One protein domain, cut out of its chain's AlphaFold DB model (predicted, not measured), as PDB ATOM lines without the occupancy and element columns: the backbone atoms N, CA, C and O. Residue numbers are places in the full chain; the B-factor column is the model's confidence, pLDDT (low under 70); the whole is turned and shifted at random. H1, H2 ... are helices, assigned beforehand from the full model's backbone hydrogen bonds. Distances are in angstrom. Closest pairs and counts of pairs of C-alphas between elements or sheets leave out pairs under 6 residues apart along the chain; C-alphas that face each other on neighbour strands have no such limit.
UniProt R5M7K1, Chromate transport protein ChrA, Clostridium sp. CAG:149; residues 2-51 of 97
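Overview. This is residues 2 to 51 of the 97 residues of the protein "Chromate transport protein ChrA" of Clostridium sp. CAG:149 (UniProt R5M7K1). A long helix, H2, and a shorter one, H1, meet at their ends and make an L, with the tight turn of residues 16 and 17 at its corner. Both arms reach away from that corner with nothing packed in the angle between them, and H2 makes the long axis. The printed part has 50 residues with two named helices, H1 then H2, and no named strand; the class is all helix. The whole is extended, with a radius of gyration of the C-alphas of 17.9 A, and flat, spanning 52 by 27 by 6 A.

Along the chain. Find C-alpha 18 at (-35.765, 14.555, 16.664); from there H2, residues 18 to 48, runs 44.7 A to C-alpha 48 at (-72.440, -9.600, 24.742), with x falling along the way. Then go back to C-alpha 2 at (-34.129, 13.271, 43.448), where H1, residues 2 to 15, begins; it runs 19.9 A to C-alpha 15, mainly along falling z.

Arrangement. Look at residues 20 to 24 of H2 and residues 14 to 15 of H1, for with these alone the two helices touch, and only at the corner by their link. Their closest C-alphas, those of Ser 15 and Ala 21, are 5.2 A apart. Their lines are only just about perpendicular, at 71 degrees, and their centres are 24.7 A apart. In H1 and H2 every backbone O i to N i+4 pair is within hydrogen-bond range.

Size, cuts and confidence. The two C-alphas farthest apart are those of Thr 13 and Ser 51, at 52.5 A. Residues 25 to 51, of which 25 to 48 belong to H2, stand free, and so do residues 2 to 10 of H1. The printed part has no cut, and the link from H1 to H2 is tight. Mean pLDDT of the printed part is 81.7; look for values under 70 at residues 14 to 15 and 48 to 51.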
ATOM      1  N   ALA A   2     -35.389  13.322  44.209       81.00
ATOM      2  CA  ALA A   2     -34.129  13.271  43.448       81.00
ATOM      3  C   ALA A   2     -34.167  12.350  42.206       81.00
ATOM      4  O   ALA A   2     -33.718  12.744  41.139       81.00
ATOM      5  N   ILE A   3     -34.769  11.161  42.319       86.12
ATOM      6  CA  ILE A   3     -34.859  10.191  41.211       86.12
ATOM      7  C   ILE A   3     -35.684  10.745  40.035       86.12
ATOM      8  O   ILE A   3     -35.273  10.619  38.889       86.12
ATOM      9  N   LEU A   4     -36.811  11.411  40.314       85.12
ATOM     10  CA  LEU A   4     -37.658  12.011  39.276       85.12
ATOM     11  C   LEU A   4     -36.948  13.168  38.573       85.12
ATOM     12  O   LEU A   4     -36.962  13.220  37.351       85.12
ATOM     13  N   SER A   5     -36.268  14.046  39.319       83.31
ATOM     14  CA  SER A   5     -35.495  15.142  38.721       83.31
ATOM     15  C   SER A   5     -34.365  14.643  37.822       83.31
ATOM     16  O   SER A   5     -34.162  15.195  36.745       83.31
ATOM     17  N   VAL A   6     -33.653  13.587  38.230       86.31
ATOM     18  CA  VAL A   6     -32.597  12.981  37.407       86.31
ATOM     19  C   VAL A   6     -33.190  12.412  36.117       86.31
ATOM     20  O   VAL A   6     -32.688  12.711  35.038       86.31
ATOM     21  N   ILE A   7     -34.294  11.664  36.199       83.50
ATOM     22  CA  ILE A   7     -34.971  11.106  35.017       83.50
ATOM     23  C   ILE A   7     -35.489  12.220  34.094       83.50
ATOM     24  O   ILE A   7     -35.318  12.118  32.882       83.50
ATOM     25  N   SER A   8     -36.064  13.297  34.637       81.44
ATOM     26  CA  SER A   8     -36.535  14.446  33.851       81.44
ATOM     27  C   SER A   8     -35.405  15.161  33.107       81.44
ATOM     28  O   SER A   8     -35.593  15.528  31.952       81.44
ATOM     29  N   PHE A   9     -34.222  15.306  33.713       79.62
ATOM     30  CA  PHE A   9     -33.063  15.924  33.054       79.62
ATOM     31  C   PHE A   9     -32.575  15.107  31.846       79.62
ATOM     32  O   PHE A   9     -32.301  15.647  30.770       79.62
ATOM     33  N   PHE A  10     -32.522  13.780  31.997       78.62
ATOM     34  CA  PHE A  10     -32.249  12.894  30.870       78.62
ATOM     35  C   PHE A  10     -33.367  12.977  29.827       78.62
ATOM     36  O   PHE A  10     -33.072  13.107  28.643       78.62
ATOM     37  N   TYR A  11     -34.634  12.970  30.245       78.44
ATOM     38  CA  TYR A  11     -35.783  13.066  29.345       78.44
ATOM     39  C   TYR A  11     -35.758  14.328  28.475       78.44
ATOM     40  O   TYR A  11     -35.995  14.219  27.277       78.44
ATOM     41  N   GLU A  12     -35.409  15.499  29.018       75.06
ATOM     42  CA  GLU A  12     -35.259  16.723  28.211       75.06
ATOM     43  C   GLU A  12     -34.161  16.584  27.150       75.06
ATOM     44  O   GLU A  12     -34.364  16.935  25.988       75.06
ATOM     45  N   THR A  13     -33.023  15.993  27.521       72.38
ATOM     46  CA  THR A  13     -31.894  15.775  26.603       72.38
ATOM     47  C   THR A  13     -32.240  14.766  25.502       72.38
ATOM     48  O   THR A  13     -31.883  14.952  24.339       72.38
ATOM     49  N   PHE A  14     -32.972  13.707  25.848       69.25
ATOM     50  CA  PHE A  14     -33.457  12.705  24.901       69.25
ATOM     51  C   PHE A  14     -34.572  13.260  24.006       69.25
ATOM     52  O   PHE A  14     -34.563  13.012  22.804       69.25
ATOM     53  N   SER A  15     -35.497  14.052  24.550       68.88
ATOM     54  CA  SER A  15     -36.606  14.641  23.794       68.88
ATOM     55  C   SER A  15     -36.161  15.747  22.836       68.88
ATOM     56  O   SER A  15     -36.857  16.003  21.855       68.88
ATOM     57  N   ALA A  16     -35.025  16.399  23.094       74.56
ATOM     58  CA  ALA A  16     -34.449  17.393  22.191       74.56
ATOM     59  C   ALA A  16     -33.903  16.780  20.885       74.56
ATOM     60  O   ALA A  16     -33.690  17.504  19.912       74.56
ATOM     61  N   ASN A  17     -33.687  15.459  20.831       76.31
ATOM     62  CA  ASN A  17     -33.255  14.782  19.614       76.31
ATOM     63  C   ASN A  17     -34.473  14.353  18.765       76.31
ATOM     64  O   ASN A  17     -35.291  13.551  19.230       76.31
ATOM     65  N   PRO A  18     -34.593  14.812  17.503       73.44
ATOM     66  CA  PRO A  18     -35.765  14.555  16.664       73.44
ATOM     67  C   PRO A  18     -36.036  13.065  16.403       73.44
ATOM     68  O   PRO A  18     -37.195  12.673  16.280       73.44
ATOM     69  N   TYR A  19     -35.007  12.211  16.379       76.12
ATOM     70  CA  TYR A  19     -35.193  10.764  16.203       76.12
ATOM     71  C   TYR A  19     -35.874  10.110  17.408       76.12
ATOM     72  O   TYR A  19     -36.736   9.250  17.247       76.12
ATOM     73  N   VAL A  20     -35.523  10.542  18.617       78.69
ATOM     74  CA  VAL A  20     -36.084   9.999  19.861       78.69
ATOM     75  C   VAL A  20     -37.484  10.563  20.115       78.69
ATOM     76  O   VAL A  20     -38.362   9.836  20.580       78.69
ATOM     77  N   ALA A  21     -37.734  11.820  19.735       76.12
ATOM     78  CA  ALA A  21     -39.062  12.427  19.792       76.12
ATOM     79  C   ALA A  21     -40.090  11.665  18.934       76.12
ATOM     80  O   ALA A  21     -41.215  11.430  19.378       76.12
ATOM     81  N   LEU A  22     -39.694  11.206  17.740       77.81
ATOM     82  CA  LEU A  22     -40.540  10.369  16.881       77.81
ATOM     83  C   LEU A  22     -40.860   9.014  17.532       77.81
ATOM     84  O   LEU A  22     -42.003   8.560  17.493       77.81
ATOM     85  N   THR A  23     -39.887   8.382  18.195       83.69
ATOM     86  CA  THR A  23     -40.123   7.147  18.961       83.69
ATOM     87  C   THR A  23     -41.057   7.381  20.155       83.69
ATOM     88  O   THR A  23     -41.948   6.570  20.408       83.69
ATOM     89  N   MET A  24     -40.910   8.506  20.860       79.81
ATOM     90  CA  MET A  24     -41.792   8.906  21.966       79.81
ATOM     91  C   MET A  24     -43.231   9.180  21.501       79.81
ATOM     92  O   MET A  24     -44.175   8.782  22.186       79.81
ATOM     93  N   GLN A  25     -43.423   9.779  20.321       80.25
ATOM     94  CA  GLN A  25     -44.752   9.896  19.706       80.25
ATOM     95  C   GLN A  25     -45.339   8.527  19.350       80.25
ATOM     96  O   GLN A  25     -46.519   8.283  19.603       80.25
ATOM     97  N   GLY A  26     -44.518   7.605  18.837       84.88
ATOM     98  CA  GLY A  26     -44.925   6.217  18.605       84.88
ATOM     99  C   GLY A  26     -45.420   5.527  19.880       84.88
ATOM    100  O   GLY A  26     -46.425   4.819  19.847       84.88
ATOM    101  N   MET A  27     -44.785   5.799  21.025       89.44
ATOM    102  CA  MET A  27     -45.238   5.296  22.326       89.44
ATOM    103  C   MET A  27     -46.605   5.869  22.721       89.44
ATOM    104  O   MET A  27     -47.470   5.111  23.149       89.44
ATOM    105  N   GLN A  28     -46.838   7.175  22.548       88.44
ATOM    106  CA  GLN A  28     -48.145   7.784  22.838       88.44
ATOM    107  C   GLN A  28     -49.256   7.203  21.957       88.44
ATOM    108  O   GLN A  28     -50.323   6.865  22.466       88.44
ATOM    109  N   ALA A  29     -48.989   7.028  20.660       90.50
ATOM    110  CA  ALA A  29     -49.927   6.404  19.733       90.50
ATOM    111  C   ALA A  29     -50.215   4.940  20.109       90.50
ATOM    112  O   ALA A  29     -51.370   4.519  20.089       90.50
ATOM    113  N   GLY A  30     -49.189   4.186  20.516       92.44
ATOM    114  CA  GLY A  30     -49.339   2.815  21.002       92.44
ATOM    115  C   GLY A  30     -50.175   2.729  22.279       92.44
ATOM    116  O   GLY A  30     -51.088   1.914  22.361       92.44
ATOM    117  N   VAL A  31     -49.926   3.607  23.255       95.75
ATOM    118  CA  VAL A  31     -50.710   3.666  24.499       95.75
ATOM    119  C   VAL A  31     -52.162   4.045  24.209       95.75
ATOM    120  O   VAL A  31     -53.068   3.405  24.734       95.75
ATOM    121  N   ALA A  32     -52.402   5.029  23.338       93.19
ATOM    122  CA  ALA A  32     -53.753   5.409  22.936       93.19
ATOM    123  C   ALA A  32     -54.494   4.248  22.249       93.19
ATOM    124  O   ALA A  32     -55.654   3.988  22.571       93.19
ATOM    125  N   ALA A  33     -53.815   3.518  21.359       95.62
ATOM    126  CA  ALA A  33     -54.375   2.345  20.696       95.62
ATOM    127  C   ALA A  33     -54.713   1.227  21.696       95.62
ATOM    128  O   ALA A  33     -55.814   0.692  21.643       95.62
ATOM    129  N   VAL A  34     -53.819   0.926  22.645       95.69
ATOM    130  CA  VAL A  34     -54.050  -0.093  23.685       95.69
ATOM    131  C   VAL A  34     -55.203   0.296  24.612       95.69
ATOM    132  O   VAL A  34     -56.029  -0.548  24.940       95.69
ATOM    133  N   ILE A  35     -55.303   1.565  25.020       94.62
ATOM    134  CA  ILE A  35     -56.421   2.035  25.854       94.62
ATOM    135  C   ILE A  35     -57.748   1.870  25.109       94.62
ATOM    136  O   ILE A  35     -58.719   1.388  25.692       94.62
ATOM    137  N   LEU A  36     -57.792   2.256  23.831       93.19
ATOM    138  CA  LEU A  36     -58.996   2.124  23.015       93.19
ATOM    139  C   LEU A  36     -59.383   0.655  22.808       93.19
ATOM    140  O   LEU A  36     -60.558   0.319  22.926       93.19
ATOM    141  N   ASP A  37     -58.406  -0.206  22.530       95.00
ATOM    142  CA  ASP A  37     -58.609  -1.642  22.342       95.00
ATOM    143  C   ASP A  37     -59.186  -2.292  23.606       95.00
ATOM    144  O   ASP A  37     -60.262  -2.886  23.561       95.00
ATOM    145  N   VAL A  38     -58.566  -2.047  24.765       92.75
ATOM    146  CA  VAL A  38     -59.044  -2.560  26.058       92.75
ATOM    147  C   VAL A  38     -60.432  -2.004  26.404       92.75
ATOM    148  O   VAL A  38     -61.287  -2.744  26.890       92.75
ATOM    149  N   ALA A  39     -60.703  -0.722  26.139       88.94
ATOM    150  CA  ALA A  39     -62.024  -0.135  26.371       88.94
ATOM    151  C   ALA A  39     -63.106  -0.783  25.486       88.94
ATOM    152  O   ALA A  39     -64.196  -1.105  25.970       88.94
ATOM    153  N   CYS A  40     -62.801  -1.014  24.208       87.75
ATOM    154  CA  CYS A  40     -63.677  -1.721  23.277       87.75
ATOM    155  C   CYS A  40     -63.885  -3.186  23.686       87.75
ATOM    156  O   CYS A  40     -65.016  -3.677  23.643       87.75
ATOM    157  N   GLU A  41     -62.840  -3.886  24.122       90.19
ATOM    158  CA  GLU A  41     -62.924  -5.276  24.580       90.19
ATOM    159  C   GLU A  41     -63.817  -5.403  25.824       90.19
ATOM    160  O   GLU A  41     -64.756  -6.204  25.845       90.19
ATOM    161  N   LEU A  42     -63.618  -4.542  26.827       86.56
ATOM    162  CA  LEU A  42     -64.460  -4.503  28.026       86.56
ATOM    163  C   LEU A  42     -65.915  -4.140  27.687       86.56
ATOM    164  O   LEU A  42     -66.849  -4.789  28.165       86.56
ATOM    165  N   GLY A  43     -66.127  -3.134  26.830       82.62
ATOM    166  CA  GLY A  43     -67.462  -2.705  26.412       82.62
ATOM    167  C   GLY A  43     -68.219  -3.782  25.629       82.62
ATOM    168  O   GLY A  43     -69.398  -4.036  25.894       82.62
ATOM    169  N   THR A  44     -67.548  -4.462  24.697       79.88
ATOM    170  CA  THR A  44     -68.144  -5.558  23.914       79.88
ATOM    171  C   THR A  44     -68.411  -6.797  24.765       79.88
ATOM    172  O   THR A  44     -69.455  -7.426  24.579       79.88
ATOM    173  N   GLY A  45     -67.557  -7.109  25.746       79.94
ATOM    174  CA  GLY A  45     -67.807  -8.155  26.741       79.94
ATOM    175  C   GLY A  45     -69.113  -7.926  27.511       79.94
ATOM    176  O   GLY A  45     -69.959  -8.820  27.579       79.94
ATOM    177  N   VAL A  46     -69.331  -6.696  27.991       76.19
ATOM    178  CA  VAL A  46     -70.563  -6.301  28.699       76.19
ATOM    179  C   VAL A  46     -71.783  -6.294  27.767       76.19
ATOM    180  O   VAL A  46     -72.862  -6.750  28.151       76.19
ATOM    181  N   ALA A  47     -71.635  -5.826  26.524       71.69
ATOM    182  CA  ALA A  47     -72.721  -5.830  25.540       71.69
ATOM    183  C   ALA A  47     -73.149  -7.254  25.137       71.69
ATOM    184  O   ALA A  47     -74.335  -7.521  24.910       71.69
ATOM    185  N   ARG A  48     -72.200  -8.195  25.096       66.50
ATOM    186  CA  ARG A  48     -72.440  -9.600  24.742       66.50
ATOM    187  C   ARG A  48     -73.179 -10.377  25.832       66.50
ATOM    188  O   ARG A  48     -73.833 -11.369  25.517       66.50
ATOM    189  N   GLU A  49     -73.186  -9.886  27.071       69.25
ATOM    190  CA  GLU A  49     -73.975 -10.449  28.176       69.25
ATOM    191  C   GLU A  49     -75.508 -10.317  27.954       69.25
ATOM    192  O   GLU A  49     -76.307 -10.805  28.752       69.25
ATOM    193  N   ARG A  50     -75.945  -9.703  26.832       56.41
ATOM    194  CA  ARG A  50     -77.332  -9.631  26.309       56.41
ATOM    195  C   ARG A  50     -78.360  -9.065  27.296       56.41
ATOM    196  O   ARG A  50     -79.568  -9.210  27.109       56.41
ATOM    197  N   SER A  51     -77.898  -8.387  28.342       63.09
ATOM    198  CA  SER A  51     -78.742  -7.678  29.293       63.09
ATOM    199  C   SER A  51     -78.717  -6.195  28.943       63.09
ATOM    200  O   SER A  51     -77.739  -5.508  29.223       63.09
TER     201      SER A  51